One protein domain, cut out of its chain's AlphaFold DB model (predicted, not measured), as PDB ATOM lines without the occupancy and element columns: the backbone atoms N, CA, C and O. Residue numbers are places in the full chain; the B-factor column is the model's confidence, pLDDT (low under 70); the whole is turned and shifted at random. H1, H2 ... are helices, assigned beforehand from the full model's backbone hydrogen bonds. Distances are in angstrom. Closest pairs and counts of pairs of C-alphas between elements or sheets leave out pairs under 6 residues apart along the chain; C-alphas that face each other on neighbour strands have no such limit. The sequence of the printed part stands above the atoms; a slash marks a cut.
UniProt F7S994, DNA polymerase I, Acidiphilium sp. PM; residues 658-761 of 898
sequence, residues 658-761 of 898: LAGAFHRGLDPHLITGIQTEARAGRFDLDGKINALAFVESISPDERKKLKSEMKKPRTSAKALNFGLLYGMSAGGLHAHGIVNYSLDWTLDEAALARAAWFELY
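What this domain is: This is residues 658 to 761 of the 898 residues of the protein "DNA polymerase I" of Acidiphilium sp. PM (UniProt F7S994). What shape do these coordinates make? A crossed cluster of helices: H2 runs through the middle, H5 and H7 pack across it, and H6 packs on both of these toward one end of the long axis. Toward the other end lie H3, which packs on H2, and H4, while H1 makes a corner with the start of H2. What is it made of? The printed part has 104 residues with seven named helices, H1 to H7 in order, and no named strand, and its class is all helix. It is compact, with a radius of gyration of the C-alphas of 13.0 A and spans of 37 by 25 by 23 A.

Where its parts are: Where are the first helices? H1 is residues 658 to 663, 8.8 A long, from C-alpha 658 at (-8.537, -46.994, -0.611). H2 is residues 668 to 679, 16.4 A, and H3 residues 691 to 697, 9.9 A. What follows? H4 is residues 700 to 709, 14.4 A, and H5 residues 711 to 724, 20.0 A. H6 is residues 730 to 741, 15.3 A, and H7 residues 747 to 760, 20.1 A, ending with C-alpha 760 at (-3.304, -41.343, -3.835).

How they stand to each other: What touches H2? H2 is the hub, touching four helices; H1 touches it only at the corner and only just, with 3 pairs of C-alphas within 8 A, the closest Ala 661 and Pro 668 at 6.2 A. H5 is about perpendicular to H2 at 81 degrees, its closest C-alphas Gly 673 and Pro 713, 4.8 A apart. H7 touches H2 at a steep tilt of 63 degrees, opposite ways, closest at the C-alphas of Thr 676 and Ala 753, 5.7 A. Where are H3 and H4? H3 touches H2, with the C-alphas of Gln 675 and Ala 691 closest at 5.1 A. H4 touches no helix but is near H2, its closest C-alphas Leu 670 and Lys 707 at 6.5 A. And H6? H6 touches H5, closest at the C-alphas of Ala 719 and Gly 737, 5.6 A; with residues 730 to 734 alone it touches H7, closest at those of Ala 730 and Ala 751, 4.9 A. How do the backbones run? In H1, H2, H3, H4, H6 and H7 every O i to N i+4 pair is within hydrogen-bond range; in H5, 8 of 10 are.

The domain as a whole: How far does it reach? The two C-alphas farthest apart, Asp 701 and Gly 731, are 37.4 A apart, while the first and last printed C-alphas, Leu 658 and Tyr 761, are 6.3 A apart. Are there cuts or long links? The printed part has no cut, and the one long link is H2 to H3, 11 residues. Is confidence low anywhere? No printed residue is under 70, and the mean pLDDT of the printed part is 90.7.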
ATOM      1  N   LEU A 658      -7.082 -46.959  -0.737       94.62
ATOM      2  CA  LEU A 658      -8.537 -46.994  -0.611       94.62
ATOM      3  C   LEU A 658      -9.005 -48.157   0.270       94.62
ATOM      4  O   LEU A 658      -9.739 -47.955   1.235       94.62
ATOM      5  N   ALA A 659      -8.543 -49.374  -0.025       93.31
ATOM      6  CA  ALA A 659      -8.845 -50.550   0.794       93.31
ATOM      7  C   ALA A 659      -8.300 -50.393   2.224       93.31
ATOM      8  O   ALA A 659      -8.962 -50.754   3.198       93.31
ATOM      9  N   GLY A 660      -7.110 -49.805   2.357       92.56
ATOM     10  CA  GLY A 660      -6.474 -49.504   3.630       92.56
ATOM     11  C   GLY A 660      -7.244 -48.483   4.464       92.56
ATOM     12  O   GLY A 660      -7.342 -48.675   5.677       92.56
ATOM     13  N   ALA A 661      -7.831 -47.459   3.834       93.94
ATOM     14  CA  ALA A 661      -8.706 -46.499   4.500       93.94
ATOM     15  C   ALA A 661      -9.931 -47.197   5.106       93.94
ATOM     16  O   ALA A 661     -10.183 -47.052   6.301       93.94
ATOM     17  N   PHE A 662     -10.631 -48.027   4.324       94.69
ATOM     18  CA  PHE A 662     -11.794 -48.773   4.816       94.69
ATOM     19  C   PHE A 662     -11.444 -49.753   5.930       94.69
ATOM     20  O   PHE A 662     -12.126 -49.786   6.948       94.69
ATOM     21  N   HIS A 663     -10.354 -50.509   5.778       92.00
ATOM     22  CA  HIS A 663      -9.890 -51.445   6.802       92.00
ATOM     23  C   HIS A 663      -9.627 -50.769   8.159       92.00
ATOM     24  O   HIS A 663      -9.784 -51.391   9.204       92.00
ATOM     25  N   ARG A 664      -9.246 -49.487   8.148       90.69
ATOM     26  CA  ARG A 664      -8.937 -48.691   9.343       90.69
ATOM     27  C   ARG A 664     -10.106 -47.827   9.826       90.69
ATOM     28  O   ARG A 664      -9.906 -47.012  10.726       90.69
ATOM     29  N   GLY A 665     -11.290 -47.948   9.218       91.75
ATOM     30  CA  GLY A 665     -12.450 -47.106   9.535       91.75
ATOM     31  C   GLY A 665     -12.214 -45.618   9.251       91.75
ATOM     32  O   GLY A 665     -12.713 -44.755   9.970       91.75
ATOM     33  N   LEU A 666     -11.386 -45.299   8.251       92.50
ATOM     34  CA  LEU A 666     -11.069 -43.924   7.870       92.50
ATOM     35  C   LEU A 666     -12.001 -43.426   6.768       92.50
ATOM     36  O   LEU A 666     -12.374 -44.166   5.864       92.50
ATOM     37  N   ASP A 667     -12.314 -42.131   6.809       92.12
ATOM     38  CA  ASP A 667     -13.168 -41.468   5.825       92.12
ATOM     39  C   ASP A 667     -12.391 -41.179   4.522       92.12
ATOM     40  O   ASP A 667     -11.554 -40.265   4.500       92.12
ATOM     41  N   PRO A 668     -12.668 -41.890   3.411       94.31
ATOM     42  CA  PRO A 668     -11.928 -41.709   2.165       94.31
ATOM     43  C   PRO A 668     -12.176 -40.337   1.526       94.31
ATOM     44  O   PRO A 668     -11.349 -39.859   0.753       94.31
ATOM     45  N   HIS A 669     -13.286 -39.657   1.835       94.81
ATOM     46  CA  HIS A 669     -13.520 -38.300   1.336       94.81
ATOM     47  C   HIS A 669     -12.650 -37.277   2.064       94.81
ATOM     48  O   HIS A 669     -12.189 -36.317   1.447       94.81
ATOM     49  N   LEU A 670     -12.401 -37.479   3.360       94.69
ATOM     50  CA  LEU A 670     -11.480 -36.631   4.114       94.69
ATOM     51  C   LEU A 670     -10.045 -36.805   3.604       94.69
ATOM     52  O   LEU A 670      -9.384 -35.810   3.319       94.69
ATOM     53  N   ILE A 671      -9.597 -38.053   3.429       95.50
ATOM     54  CA  ILE A 671      -8.253 -38.367   2.919       95.50
ATOM     55  C   ILE A 671      -8.051 -37.746   1.531       95.50
ATOM     56  O   ILE A 671      -7.062 -37.047   1.305       95.50
ATOM     57  N   THR A 672      -9.006 -37.937   0.616       95.62
ATOM     58  CA  THR A 672      -8.948 -37.324  -0.717       95.62
ATOM     59  C   THR A 672      -8.897 -35.797  -0.636       95.62
ATOM     60  O   THR A 672      -8.085 -35.184  -1.326       95.62
ATOM     61  N   GLY A 673      -9.722 -35.175   0.215       94.31
ATOM     62  CA  GLY A 673      -9.727 -33.723   0.400       94.31
ATOM     63  C   GLY A 673      -8.367 -33.195   0.860       94.31
ATOM     64  O   GLY A 673      -7.840 -32.264   0.261       94.31
ATOM     65  N   ILE A 674      -7.759 -33.842   1.858       94.94
ATOM     66  CA  ILE A 674      -6.417 -33.503   2.352       94.94
ATOM     67  C   ILE A 674      -5.373 -33.650   1.242       94.94
ATOM     68  O   ILE A 674      -4.557 -32.753   1.053       94.94
ATOM     69  N   GLN A 675      -5.412 -34.736   0.464       95.06
ATOM     70  CA  GLN A 675      -4.461 -34.941  -0.631       95.06
ATOM     71  C   GLN A 675      -4.561 -33.842  -1.695       95.06
ATOM     72  O   GLN A 675      -3.541 -33.370  -2.198       95.06
ATOM     73  N   THR A 676      -5.782 -33.447  -2.064       92.31
ATOM     74  CA  THR A 676      -5.997 -32.385  -3.053       92.31
ATOM     75  C   THR A 676      -5.491 -31.039  -2.536       92.31
ATOM     76  O   THR A 676      -4.783 -30.342  -3.261       92.31
ATOM     77  N   GLU A 677      -5.780 -30.699  -1.279       91.69
ATOM     78  CA  GLU A 677      -5.294 -29.462  -0.658       91.69
ATOM     79  C   GLU A 677      -3.766 -29.457  -0.501       91.69
ATOM     80  O   GLU A 677      -3.123 -28.447  -0.784       91.69
ATOM     81  N   ALA A 678      -3.165 -30.598  -0.153       92.19
ATOM     82  CA  ALA A 678      -1.717 -30.738  -0.052       92.19
ATOM     83  C   ALA A 678      -1.028 -30.564  -1.406       92.19
ATOM     84  O   ALA A 678      -0.047 -29.829  -1.527       92.19
ATOM     85  N   ARG A 679      -1.578 -31.166  -2.467       88.19
ATOM     86  CA  ARG A 679      -1.044 -30.996  -3.825       88.19
ATOM     87  C   ARG A 679      -1.176 -29.560  -4.327       88.19
ATOM     88  O   ARG A 679      -0.339 -29.119  -5.109       88.19
ATOM     89  N   ALA A 680      -2.197 -28.841  -3.872       87.00
ATOM     90  CA  ALA A 680      -2.379 -27.426  -4.158       87.00
ATOM     91  C   ALA A 680      -1.521 -26.499  -3.272       87.00
ATOM     92  O   ALA A 680      -1.619 -25.280  -3.407       87.00
ATOM     93  N   GLY A 681      -0.703 -27.044  -2.361       88.94
ATOM     94  CA  GLY A 681       0.145 -26.274  -1.448       88.94
ATOM     95  C   GLY A 681      -0.616 -25.574  -0.317       88.94
ATOM     96  O   GLY A 681      -0.071 -24.677   0.319       88.94
ATOM     97  N   ARG A 682      -1.875 -25.957  -0.072       90.88
ATOM     98  CA  ARG A 682      -2.753 -25.366   0.954       90.88
ATOM     99  C   ARG A 682      -2.848 -26.204   2.229       90.88
ATOM    100  O   ARG A 682      -3.499 -25.788   3.182       90.88
ATOM    101  N   PHE A 683      -2.209 -27.372   2.252       94.38
ATOM    102  CA  PHE A 683      -2.150 -28.258   3.409       94.38
ATOM    103  C   PHE A 683      -0.763 -28.902   3.515       94.38
ATOM    104  O   PHE A 683      -0.218 -29.353   2.509       94.38
ATOM    105  N   ASP A 684      -0.198 -28.965   4.717       93.56
ATOM    106  CA  ASP A 684       1.073 -29.646   4.972       93.56
ATOM    107  C   ASP A 684       0.813 -31.064   5.498       93.56
ATOM    108  O   ASP A 684       0.050 -31.257   6.440       93.56
ATOM    109  N   LEU A 685       1.441 -32.062   4.872       93.94
ATOM    110  CA  LEU A 685       1.334 -33.466   5.271       93.94
ATOM    111  C   LEU A 685       2.315 -33.849   6.385       93.94
ATOM    112  O   LEU A 685       2.425 -35.036   6.677       93.94
ATOM    113  N   ASP A 686       3.048 -32.900   6.972       93.31
ATOM    114  CA  ASP A 686       4.011 -33.143   8.057       93.31
ATOM    115  C   ASP A 686       5.059 -34.208   7.672       93.31
ATOM    116  O   ASP A 686       5.312 -35.203   8.359       93.31
ATOM    117  N   GLY A 687       5.595 -34.067   6.456       89.62
ATOM    118  CA  GLY A 687       6.589 -34.982   5.888       89.62
ATOM    119  C   GLY A 687       6.085 -36.400   5.580       89.62
ATOM    120  O   GLY A 687       6.884 -37.257   5.194       89.62
ATOM    121  N   LYS A 688       4.783 -36.689   5.733       91.38
ATOM    122  CA  LYS A 688       4.202 -37.993   5.380       91.38
ATOM    123  C   LYS A 688       4.101 -38.158   3.869       91.38
ATOM    124  O   LYS A 688       3.922 -37.203   3.120       91.38
ATOM    125  N   ILE A 689       4.175 -39.412   3.419       85.19
ATOM    126  CA  ILE A 689       4.247 -39.736   1.987       85.19
ATOM    127  C   ILE A 689       2.958 -39.381   1.230       85.19
ATOM    128  O   ILE A 689       2.995 -39.157   0.022       85.19
ATOM    129  N   ASN A 690       1.813 -39.398   1.921       89.88
ATOM    130  CA  ASN A 690       0.490 -39.107   1.378       89.88
ATOM    131  C   ASN A 690      -0.508 -38.781   2.506       89.88
ATOM    132  O   ASN A 690      -0.209 -38.928   3.696       89.88
ATOM    133  N   ALA A 691      -1.716 -38.366   2.116       92.88
ATOM    134  CA  ALA A 691      -2.788 -38.024   3.046       92.88
ATOM    135  C   ALA A 691      -3.246 -39.192   3.934       92.88
ATOM    136  O   ALA A 691      -3.635 -38.959   5.076       92.88
ATOM    137  N   LEU A 692      -3.189 -40.439   3.450       92.50
ATOM    138  CA  LEU A 692      -3.555 -41.602   4.263       92.50
ATOM    139  C   LEU A 692      -2.595 -41.752   5.449       92.50
ATOM    140  O   LEU A 692      -3.043 -41.792   6.589       92.50
ATOM    141  N   ALA A 693      -1.285 -41.750   5.189       91.06
ATOM    142  CA  ALA A 693      -0.262 -41.847   6.228       91.06
ATOM    143  C   ALA A 693      -0.336 -40.681   7.232       91.06
ATOM    144  O   ALA A 693      -0.075 -40.867   8.421       91.06
ATOM    145  N   PHE A 694      -0.724 -39.486   6.773       94.62
ATOM    146  CA  PHE A 694      -0.999 -38.347   7.650       94.62
ATOM    147  C   PHE A 694      -2.197 -38.602   8.570       94.62
ATOM    148  O   PHE A 694      -2.049 -38.543   9.790       94.62
ATOM    149  N   VAL A 695      -3.357 -38.956   8.010       94.00
ATOM    150  CA  VAL A 695      -4.573 -39.226   8.795       94.00
ATOM    151  C   VAL A 695      -4.361 -40.384   9.777       94.00
ATOM    152  O   VAL A 695      -4.852 -40.332  10.902       94.00
ATOM    153  N   GLU A 696      -3.595 -41.404   9.394       91.88
ATOM    154  CA  GLU A 696      -3.213 -42.508  10.278       91.88
ATOM    155  C   GLU A 696      -2.373 -42.052  11.472       91.88
ATOM    156  O   GLU A 696      -2.537 -42.589  12.568       91.88
ATOM    157  N   SER A 697      -1.500 -41.063  11.274       93.81
ATOM    158  CA  SER A 697      -0.566 -40.600  12.302       93.81
ATOM    159  C   SER A 697      -1.194 -39.727  13.390       93.81
ATOM    160  O   SER A 697      -0.607 -39.594  14.461       93.81
ATOM    161  N   ILE A 698      -2.381 -39.168  13.138       93.94
ATOM    162  CA  ILE A 698      -3.104 -38.309  14.085       93.94
ATOM    163  C   ILE A 698      -4.159 -39.090  14.880       93.94
ATOM    164  O   ILE A 698      -4.689 -40.111  14.420       93.94
ATOM    165  N   SER A 699      -4.482 -38.599  16.077       94.00
ATOM    166  CA  SER A 699      -5.439 -39.220  17.001       94.00
ATOM    167  C   SER A 699      -6.895 -39.149  16.499       94.00
ATOM    168  O   SER A 699      -7.233 -38.283  15.688       94.00
ATOM    169  N   PRO A 700      -7.805 -40.021  16.981       92.50
ATOM    170  CA  PRO A 700      -9.224 -39.967  16.610       92.50
ATOM    171  C   PRO A 700      -9.894 -38.603  16.858       92.50
ATOM    172  O   PRO A 700     -10.694 -38.158  16.031       92.50
ATOM    173  N   ASP A 701      -9.539 -37.913  17.945       93.44
ATOM    174  CA  ASP A 701     -10.078 -36.586  18.269       93.44
ATOM    175  C   ASP A 701      -9.585 -35.514  17.290       93.44
ATOM    176  O   ASP A 701     -10.377 -34.704  16.797       93.44
ATOM    177  N   GLU A 702      -8.301 -35.553  16.923       93.38
ATOM    178  CA  GLU A 702      -7.742 -34.681  15.885       93.38
ATOM    179  C   GLU A 702      -8.394 -34.944  14.526       93.38
ATOM    180  O   GLU A 702      -8.747 -33.996  13.829       93.38
ATOM    181  N   ARG A 703      -8.650 -36.211  14.165       92.81
ATOM    182  CA  ARG A 703      -9.380 -36.554  12.929       92.81
ATOM    183  C   ARG A 703     -10.788 -35.973  12.931       92.81
ATOM    184  O   ARG A 703     -11.228 -35.438  11.913       92.81
ATOM    185  N   LYS A 704     -11.506 -36.068  14.053       92.19
ATOM    186  CA  LYS A 704     -12.861 -35.518  14.190       92.19
ATOM    187  C   LYS A 704     -12.858 -33.998  14.039       92.19
ATOM    188  O   LYS A 704     -13.697 -33.461  13.311       92.19
ATOM    189  N   LYS A 705     -11.895 -33.317  14.665       93.88
ATOM    190  CA  LYS A 705     -11.690 -31.870  14.520       93.88
ATOM    191  C   LYS A 705     -11.382 -31.500  13.067       93.88
ATOM    192  O   LYS A 705     -12.084 -30.677  12.480       93.88
ATOM    193  N   LEU A 706     -10.423 -32.191  12.454       92.94
ATOM    194  CA  LEU A 706     -10.005 -31.961  11.076       92.94
ATOM    195  C   LEU A 706     -11.144 -32.204  10.077       92.94
ATOM    196  O   LEU A 706     -11.307 -31.445   9.128       92.94
ATOM    197  N   LYS A 707     -11.992 -33.215  10.304       92.38
ATOM    198  CA  LYS A 707     -13.190 -33.470   9.485       92.38
ATOM    199  C   LYS A 707     -14.145 -32.272   9.468       92.38
ATOM    200  O   LYS A 707     -14.752 -32.002   8.432       92.38
ATOM    201  N   SER A 708     -14.276 -31.566  10.594       91.56
ATOM    202  CA  SER A 708     -15.085 -30.346  10.698       91.56
ATOM    203  C   SER A 708     -14.435 -29.168   9.969       91.56
ATOM    204  O   SER A 708     -15.111 -28.470   9.214       91.56
ATOM    205  N   GLU A 709     -13.127 -28.968  10.147       92.81
ATOM    206  CA  GLU A 709     -12.358 -27.894   9.492       92.81
ATOM    207  C   GLU A 709     -12.308 -28.077   7.963       92.81
ATOM    208  O   GLU A 709     -12.458 -27.124   7.202       92.81
ATOM    209  N   MET A 710     -12.215 -29.325   7.498       92.38
ATOM    210  CA  MET A 710     -12.097 -29.694   6.085       92.38
ATOM    211  C   MET A 710     -13.449 -29.981   5.414       92.38
ATOM    212  O   MET A 710     -13.501 -30.669   4.392       92.38
ATOM    213  N   LYS A 711     -14.569 -29.458   5.935       90.50
ATOM    214  CA  LYS A 711     -15.919 -29.752   5.413       90.50
ATOM    215  C   LYS A 711     -16.078 -29.428   3.920       90.50
ATOM    216  O   LYS A 711     -16.651 -30.236   3.182       90.50
ATOM    217  N   LYS A 712     -15.566 -28.275   3.460       89.19
ATOM    218  CA  LYS A 712     -15.628 -27.871   2.040       89.19
ATOM    219  C   LYS A 712     -14.734 -28.770   1.165       89.19
ATOM    220  O   LYS A 712     -15.303 -29.426   0.292       89.19
ATOM    221  N   PRO A 713     -13.419 -28.935   1.433       90.62
ATOM    222  CA  PRO A 713     -12.575 -29.886   0.698       90.62
ATOM    223  C   PRO A 713     -13.112 -31.322   0.675       90.62
ATOM    224  O   PRO A 713     -13.106 -31.964  -0.371       90.62
ATOM    225  N   ARG A 714     -13.652 -31.820   1.795       91.88
ATOM    226  CA  ARG A 714     -14.289 -33.145   1.882       91.88
ATOM    227  C   ARG A 714     -15.505 -33.263   0.964       91.88
ATOM    228  O   ARG A 714     -15.739 -34.314   0.373       91.88
ATOM    229  N   THR A 715     -16.296 -32.199   0.846       87.00
ATOM    230  CA  THR A 715     -17.453 -32.172  -0.059       87.00
ATOM    231  C   THR A 715     -16.993 -32.176  -1.515       87.00
ATOM    232  O   THR A 715     -17.488 -32.986  -2.296       87.00
ATOM    233  N   SER A 716     -15.981 -31.378  -1.867       87.19
ATOM    234  CA  SER A 716     -15.372 -31.397  -3.206       87.19
ATOM    235  C   SER A 716     -14.745 -32.753  -3.544       87.19
ATOM    236  O   SER A 716     -14.851 -33.233  -4.670       87.19
ATOM    237  N   ALA A 717     -14.157 -33.429  -2.556       91.81
ATOM    238  CA  ALA A 717     -13.583 -34.758  -2.707       91.81
ATOM    239  C   ALA A 717     -14.609 -35.844  -3.059       91.81
ATOM    240  O   ALA A 717     -14.240 -36.848  -3.666       91.81
ATOM    241  N   LYS A 718     -15.899 -35.659  -2.744       90.69
ATOM    242  CA  LYS A 718     -16.956 -36.556  -3.241       90.69
ATOM    243  C   LYS A 718     -17.048 -36.510  -4.769       90.69
ATOM    244  O   LYS A 718     -17.148 -37.562  -5.393       90.69
ATOM    245  N   ALA A 719     -16.919 -35.325  -5.374       89.25
ATOM    246  CA  ALA A 719     -16.911 -35.185  -6.830       89.25
ATOM    247  C   ALA A 719     -15.757 -35.970  -7.476       89.25
ATOM    248  O   ALA A 719     -15.949 -36.563  -8.535       89.25
ATOM    249  N   LEU A 720     -14.591 -36.006  -6.821       92.25
ATOM    250  CA  LEU A 720     -13.436 -36.798  -7.252       92.25
ATOM    251  C   LEU A 720     -13.669 -38.293  -7.050       92.25
ATOM    252  O   LEU A 720     -13.545 -39.053  -8.003       92.25
ATOM    253  N   ASN A 721     -14.032 -38.707  -5.836       94.12
ATOM    254  CA  ASN A 721     -14.178 -40.117  -5.480       94.12
ATOM    255  C   ASN A 721     -15.228 -40.822  -6.349       94.12
ATOM    256  O   ASN A 721     -14.942 -41.898  -6.858       94.12
ATOM    257  N   PHE A 722     -16.387 -40.201  -6.587       89.12
ATOM    258  CA  PHE A 722     -17.424 -40.774  -7.456       89.12
ATOM    259  C   PHE A 722     -17.179 -40.494  -8.945       89.12
ATOM    260  O   PHE A 722     -17.515 -41.312  -9.797       89.12
ATOM    261  N   GLY A 723     -16.568 -39.355  -9.288       87.25
ATOM    262  CA  GLY A 723     -16.288 -39.011 -10.682       87.25
ATOM    263  C   GLY A 723     -15.172 -39.860 -11.294       87.25
ATOM    264  O   GLY A 723     -15.282 -40.309 -12.434       87.25
ATOM    265  N   LEU A 724     -14.090 -40.103 -10.555       92.69
ATOM    266  CA  LEU A 724     -12.871 -40.730 -11.076       92.69
ATOM    267  C   LEU A 724     -12.819 -42.246 -10.904       92.69
ATOM    268  O   LEU A 724     -11.994 -42.870 -11.572       92.69
ATOM    269  N   LEU A 725     -13.717 -42.840 -10.108       92.75
ATOM    270  CA  LEU A 725     -13.758 -44.284  -9.846       92.75
ATOM    271  C   LEU A 725     -13.721 -45.120 -11.132       92.75
ATOM    272  O   LEU A 725     -13.022 -46.127 -11.205       92.75
ATOM    273  N   TYR A 726     -14.395 -44.633 -12.178       89.38
ATOM    274  CA  TYR A 726     -14.495 -45.276 -13.493       89.38
ATOM    275  C   TYR A 726     -13.698 -44.556 -14.596       89.38
ATOM    276  O   TYR A 726     -13.879 -44.830 -15.779       89.38
ATOM    277  N   GLY A 727     -12.819 -43.616 -14.238       86.62
ATOM    278  CA  GLY A 727     -11.858 -43.021 -15.173       86.62
ATOM    279  C   GLY A 727     -12.361 -41.811 -15.968       86.62
ATOM    280  O   GLY A 727     -11.957 -41.631 -17.118       86.62
ATOM    281  N   MET A 728     -13.212 -40.964 -15.378       88.25
ATOM    282  CA  MET A 728     -13.640 -39.699 -15.992       88.25
ATOM    283  C   MET A 728     -12.437 -38.812 -16.387       88.25
ATOM    284  O   MET A 728     -11.402 -38.766 -15.709       88.25
ATOM    285  N   SER A 729     -12.555 -38.122 -17.526       89.06
ATOM    286  CA  SER A 729     -11.537 -37.179 -18.007       89.06
ATOM    287  C   SER A 729     -11.533 -35.893 -17.175       89.06
ATOM    288  O   SER A 729     -12.499 -35.609 -16.471       89.06
ATOM    289  N   ALA A 730     -10.480 -35.075 -17.281       88.88
ATOM    290  CA  ALA A 730     -10.424 -33.779 -16.593       88.88
ATOM    291  C   ALA A 730     -11.595 -32.857 -16.987       88.88
ATOM    292  O   ALA A 730     -12.250 -32.289 -16.119       88.88
ATOM    293  N   GLY A 731     -11.930 -32.786 -18.282       87.50
ATOM    294  CA  GLY A 731     -13.087 -32.020 -18.759       87.50
ATOM    295  C   GLY A 731     -14.425 -32.572 -18.259       87.50
ATOM    296  O   GLY A 731     -15.314 -31.805 -17.891       87.50
ATOM    297  N   GLY A 732     -14.556 -33.902 -18.182       87.25
ATOM    298  CA  GLY A 732     -15.728 -34.540 -17.583       87.25
ATOM    299  C   GLY A 732     -15.856 -34.228 -16.091       87.25
ATOM    300  O   GLY A 732     -16.946 -33.902 -15.632       87.25
ATOM    301  N   LEU A 733     -14.741 -34.273 -15.357       88.94
ATOM    302  CA  LEU A 733     -14.685 -33.986 -13.925       88.94
ATOM    303  C   LEU A 733     -15.029 -32.524 -13.629       88.94
ATOM    304  O   LEU A 733     -15.806 -32.266 -12.717       88.94
ATOM    305  N   HIS A 734     -14.504 -31.592 -14.425       88.75
ATOM    306  CA  HIS A 734     -14.847 -30.172 -14.366       88.75
ATOM    307  C   HIS A 734     -16.365 -29.963 -14.504       88.75
ATOM    308  O   HIS A 734     -17.007 -29.388 -13.625       88.75
ATOM    309  N   ALA A 735     -16.966 -30.527 -15.558       85.56
ATOM    310  CA  ALA A 735     -18.409 -30.457 -15.779       85.56
ATOM    311  C   ALA A 735     -19.214 -31.095 -14.630       85.56
ATOM    312  O   ALA A 735     -20.174 -30.507 -14.134       85.56
ATOM    313  N   HIS A 736     -18.816 -32.288 -14.188       85.12
ATOM    314  CA  HIS A 736     -19.465 -33.014 -13.097       85.12
ATOM    315  C   HIS A 736     -19.407 -32.243 -11.768       85.12
ATOM    316  O   HIS A 736     -20.417 -32.139 -11.069       85.12
ATOM    317  N   GLY A 737     -18.247 -31.669 -11.442       85.00
ATOM    318  CA  GLY A 737     -18.027 -30.855 -10.251       85.00
ATOM    319  C   GLY A 737     -18.920 -29.617 -10.212       85.00
ATOM    320  O   GLY A 737     -19.610 -29.398  -9.218       85.00
ATOM    321  N   ILE A 738     -18.980 -28.852 -11.305       83.88
ATOM    322  CA  ILE A 738     -19.831 -27.654 -11.410       83.88
ATOM    323  C   ILE A 738     -21.316 -28.018 -11.289       83.88
ATOM    324  O   ILE A 738     -22.076 -27.388 -10.551       83.88
ATOM    325  N   VAL A 739     -21.760 -29.046 -12.020       80.75
ATOM    326  CA  VAL A 739     -23.193 -29.348 -12.138       80.75
ATOM    327  C   VAL A 739     -23.754 -29.950 -10.849       80.75
ATOM    328  O   VAL A 739     -24.790 -29.471 -10.374       80.75
ATOM    329  N   ASN A 740     -23.066 -30.951 -10.287       80.69
ATOM    330  CA  ASN A 740     -23.581 -31.784  -9.194       80.69
ATOM    331  C   ASN A 740     -23.088 -31.355  -7.807       80.69
ATOM    332  O   ASN A 740     -23.751 -31.640  -6.815       80.69
ATOM    333  N   TYR A 741     -21.933 -30.689  -7.733       82.94
ATOM    334  CA  TYR A 741     -21.290 -30.317  -6.468       82.94
ATOM    335  C   TYR A 741     -21.080 -28.806  -6.323       82.94
ATOM    336  O   TYR A 741     -20.539 -28.371  -5.309       82.94
ATOM    337  N   SER A 742     -21.520 -28.011  -7.308       81.50
ATOM    338  CA  SER A 742     -21.355 -26.553  -7.342       81.50
ATOM    339  C   SER A 742     -19.900 -26.118  -7.126       81.50
ATOM    340  O   SER A 742     -19.634 -25.148  -6.420       81.50
ATOM    341  N   LEU A 743     -18.958 -26.875  -7.699       84.38
ATOM    342  CA  LEU A 743     -17.539 -26.519  -7.693       84.38
ATOM    343  C   LEU A 743     -17.260 -25.391  -8.687       84.38
ATOM    344  O   LEU A 743     -17.939 -25.276  -9.702       84.38
ATOM    345  N   ASP A 744     -16.230 -24.606  -8.399       83.25
ATOM    346  CA  ASP A 744     -15.762 -23.439  -9.153       83.25
ATOM    347  C   ASP A 744     -14.388 -23.667  -9.811       83.25
ATOM    348  O   ASP A 744     -13.737 -22.724 -10.249       83.25
ATOM    349  N   TRP A 745     -13.940 -24.925  -9.887       84.81
ATOM    350  CA  TRP A 745     -12.649 -25.280 -10.471       84.81
ATOM    351  C   TRP A 745     -12.545 -24.875 -11.935       84.81
ATOM    352  O   TRP A 745     -13.450 -25.125 -12.727       84.81
ATOM    353  N   THR A 746     -11.376 -24.376 -12.312       88.88
ATOM    354  CA  THR A 746     -10.921 -24.313 -13.700       88.88
ATOM    355  C   THR A 746     -10.628 -25.715 -14.251       88.88
ATOM    356  O   THR A 746     -10.493 -26.698 -13.513       88.88
ATOM    357  N   LEU A 747     -10.490 -25.835 -15.577       87.88
ATOM    358  CA  LEU A 747     -10.105 -27.103 -16.206       87.88
ATOM    359  C   LEU A 747      -8.729 -27.599 -15.721       87.88
ATOM    360  O   LEU A 747      -8.549 -28.802 -15.524       87.88
ATOM    361  N   ASP A 748      -7.788 -26.681 -15.494       88.81
ATOM    362  CA  ASP A 748      -6.444 -27.002 -15.005       88.81
ATOM    363  C   ASP A 748      -6.477 -27.483 -13.551       88.81
ATOM    364  O   ASP A 748      -5.849 -28.488 -13.216       88.81
ATOM    365  N   GLU A 749      -7.277 -26.845 -12.690       89.00
ATOM    366  CA  GLU A 749      -7.492 -27.313 -11.316       89.00
ATOM    367  C   GLU A 749      -8.149 -28.695 -11.282       89.00
ATOM    368  O   GLU A 749      -7.725 -29.556 -10.509       89.00
ATOM    369  N   ALA A 750      -9.119 -28.960 -12.163       90.44
ATOM    370  CA  ALA A 750      -9.707 -30.290 -12.298       90.44
ATOM    371  C   ALA A 750      -8.670 -31.332 -12.764       90.44
ATOM    372  O   ALA A 750      -8.669 -32.467 -12.277       90.44
ATOM    373  N   ALA A 751      -7.758 -30.966 -13.671       89.75
ATOM    374  CA  ALA A 751      -6.671 -31.840 -14.114       89.75
ATOM    375  C   ALA A 751      -5.666 -32.136 -12.986       89.75
ATOM    376  O   ALA A 751      -5.275 -33.294 -12.802       89.75
ATOM    377  N   LEU A 752      -5.296 -31.125 -12.193       88.94
ATOM    378  CA  LEU A 752      -4.426 -31.272 -11.022       88.94
ATOM    379  C   LEU A 752      -5.076 -32.131  -9.932       88.94
ATOM    380  O   LEU A 752      -4.441 -33.057  -9.426       88.94
ATOM    381  N   ALA A 753      -6.349 -31.886  -9.615       91.06
ATOM    382  CA  ALA A 753      -7.105 -32.674  -8.644       91.06
ATOM    383  C   ALA A 753      -7.228 -34.140  -9.087       91.06
ATOM    384  O   ALA A 753      -7.024 -35.060  -8.293       91.06
ATOM    385  N   ARG A 754      -7.466 -34.375 -10.384       92.25
ATOM    386  CA  ARG A 754      -7.456 -35.718 -10.972       92.25
ATOM    387  C   ARG A 754      -6.095 -36.402 -10.835       92.25
ATOM    388  O   ARG A 754      -6.047 -37.584 -10.502       92.25
ATOM    389  N   ALA A 755      -4.998 -35.694 -11.097       90.06
ATOM    390  CA  ALA A 755      -3.653 -36.248 -10.944       90.06
ATOM    391  C   ALA A 755      -3.350 -36.612  -9.481       90.06
ATOM    392  O   ALA A 755      -2.875 -37.717  -9.222       90.06
ATOM    393  N   ALA A 756      -3.700 -35.730  -8.537       92.25
ATOM    394  CA  ALA A 756      -3.557 -35.963  -7.100       92.25
ATOM    395  C   ALA A 756      -4.341 -37.202  -6.633       92.25
ATOM    396  O   ALA A 756      -3.870 -37.967  -5.795       92.25
ATOM    397  N   TRP A 757      -5.523 -37.428  -7.208       95.06
ATOM    398  CA  TRP A 757      -6.362 -38.575  -6.880       95.06
ATOM    399  C   TRP A 757      -5.739 -39.912  -7.315       95.06
ATOM    400  O   TRP A 757      -5.660 -40.836  -6.514       95.06
ATOM    401  N   PHE A 758      -5.231 -40.016  -8.549       93.69
ATOM    402  CA  PHE A 758      -4.546 -41.235  -9.021       93.69
ATOM    403  C   PHE A 758      -3.150 -41.428  -8.405       93.69
ATOM    404  O   PHE A 758      -2.614 -42.534  -8.401       93.69
ATOM    405  N   GLU A 759      -2.537 -40.360  -7.891       91.50
ATOM    406  CA  GLU A 759      -1.358 -40.454  -7.024       91.50
ATOM    407  C   GLU A 759      -1.686 -41.109  -5.681       91.50
ATOM    408  O   GLU A 759      -0.907 -41.939  -5.216       91.50
ATOM    409  N   LEU A 760      -2.836 -40.770  -5.094       94.38
ATOM    410  CA  LEU A 760      -3.304 -41.343  -3.835       94.38
ATOM    411  C   LEU A 760      -3.808 -42.778  -3.985       94.38
ATOM    412  O   LEU A 760      -3.490 -43.598  -3.133       94.38
ATOM    413  N   TYR A 761      -4.549 -43.079  -5.055       96.00
ATOM    414  CA  TYR A 761      -5.159 -44.391  -5.307       96.00
ATOM    415  C   TYR A 761      -4.577 -45.075  -6.560       96.00
ATOM    416  O   TYR A 761      -5.300 -45.308  -7.541       96.00
TER     417      TYR A 761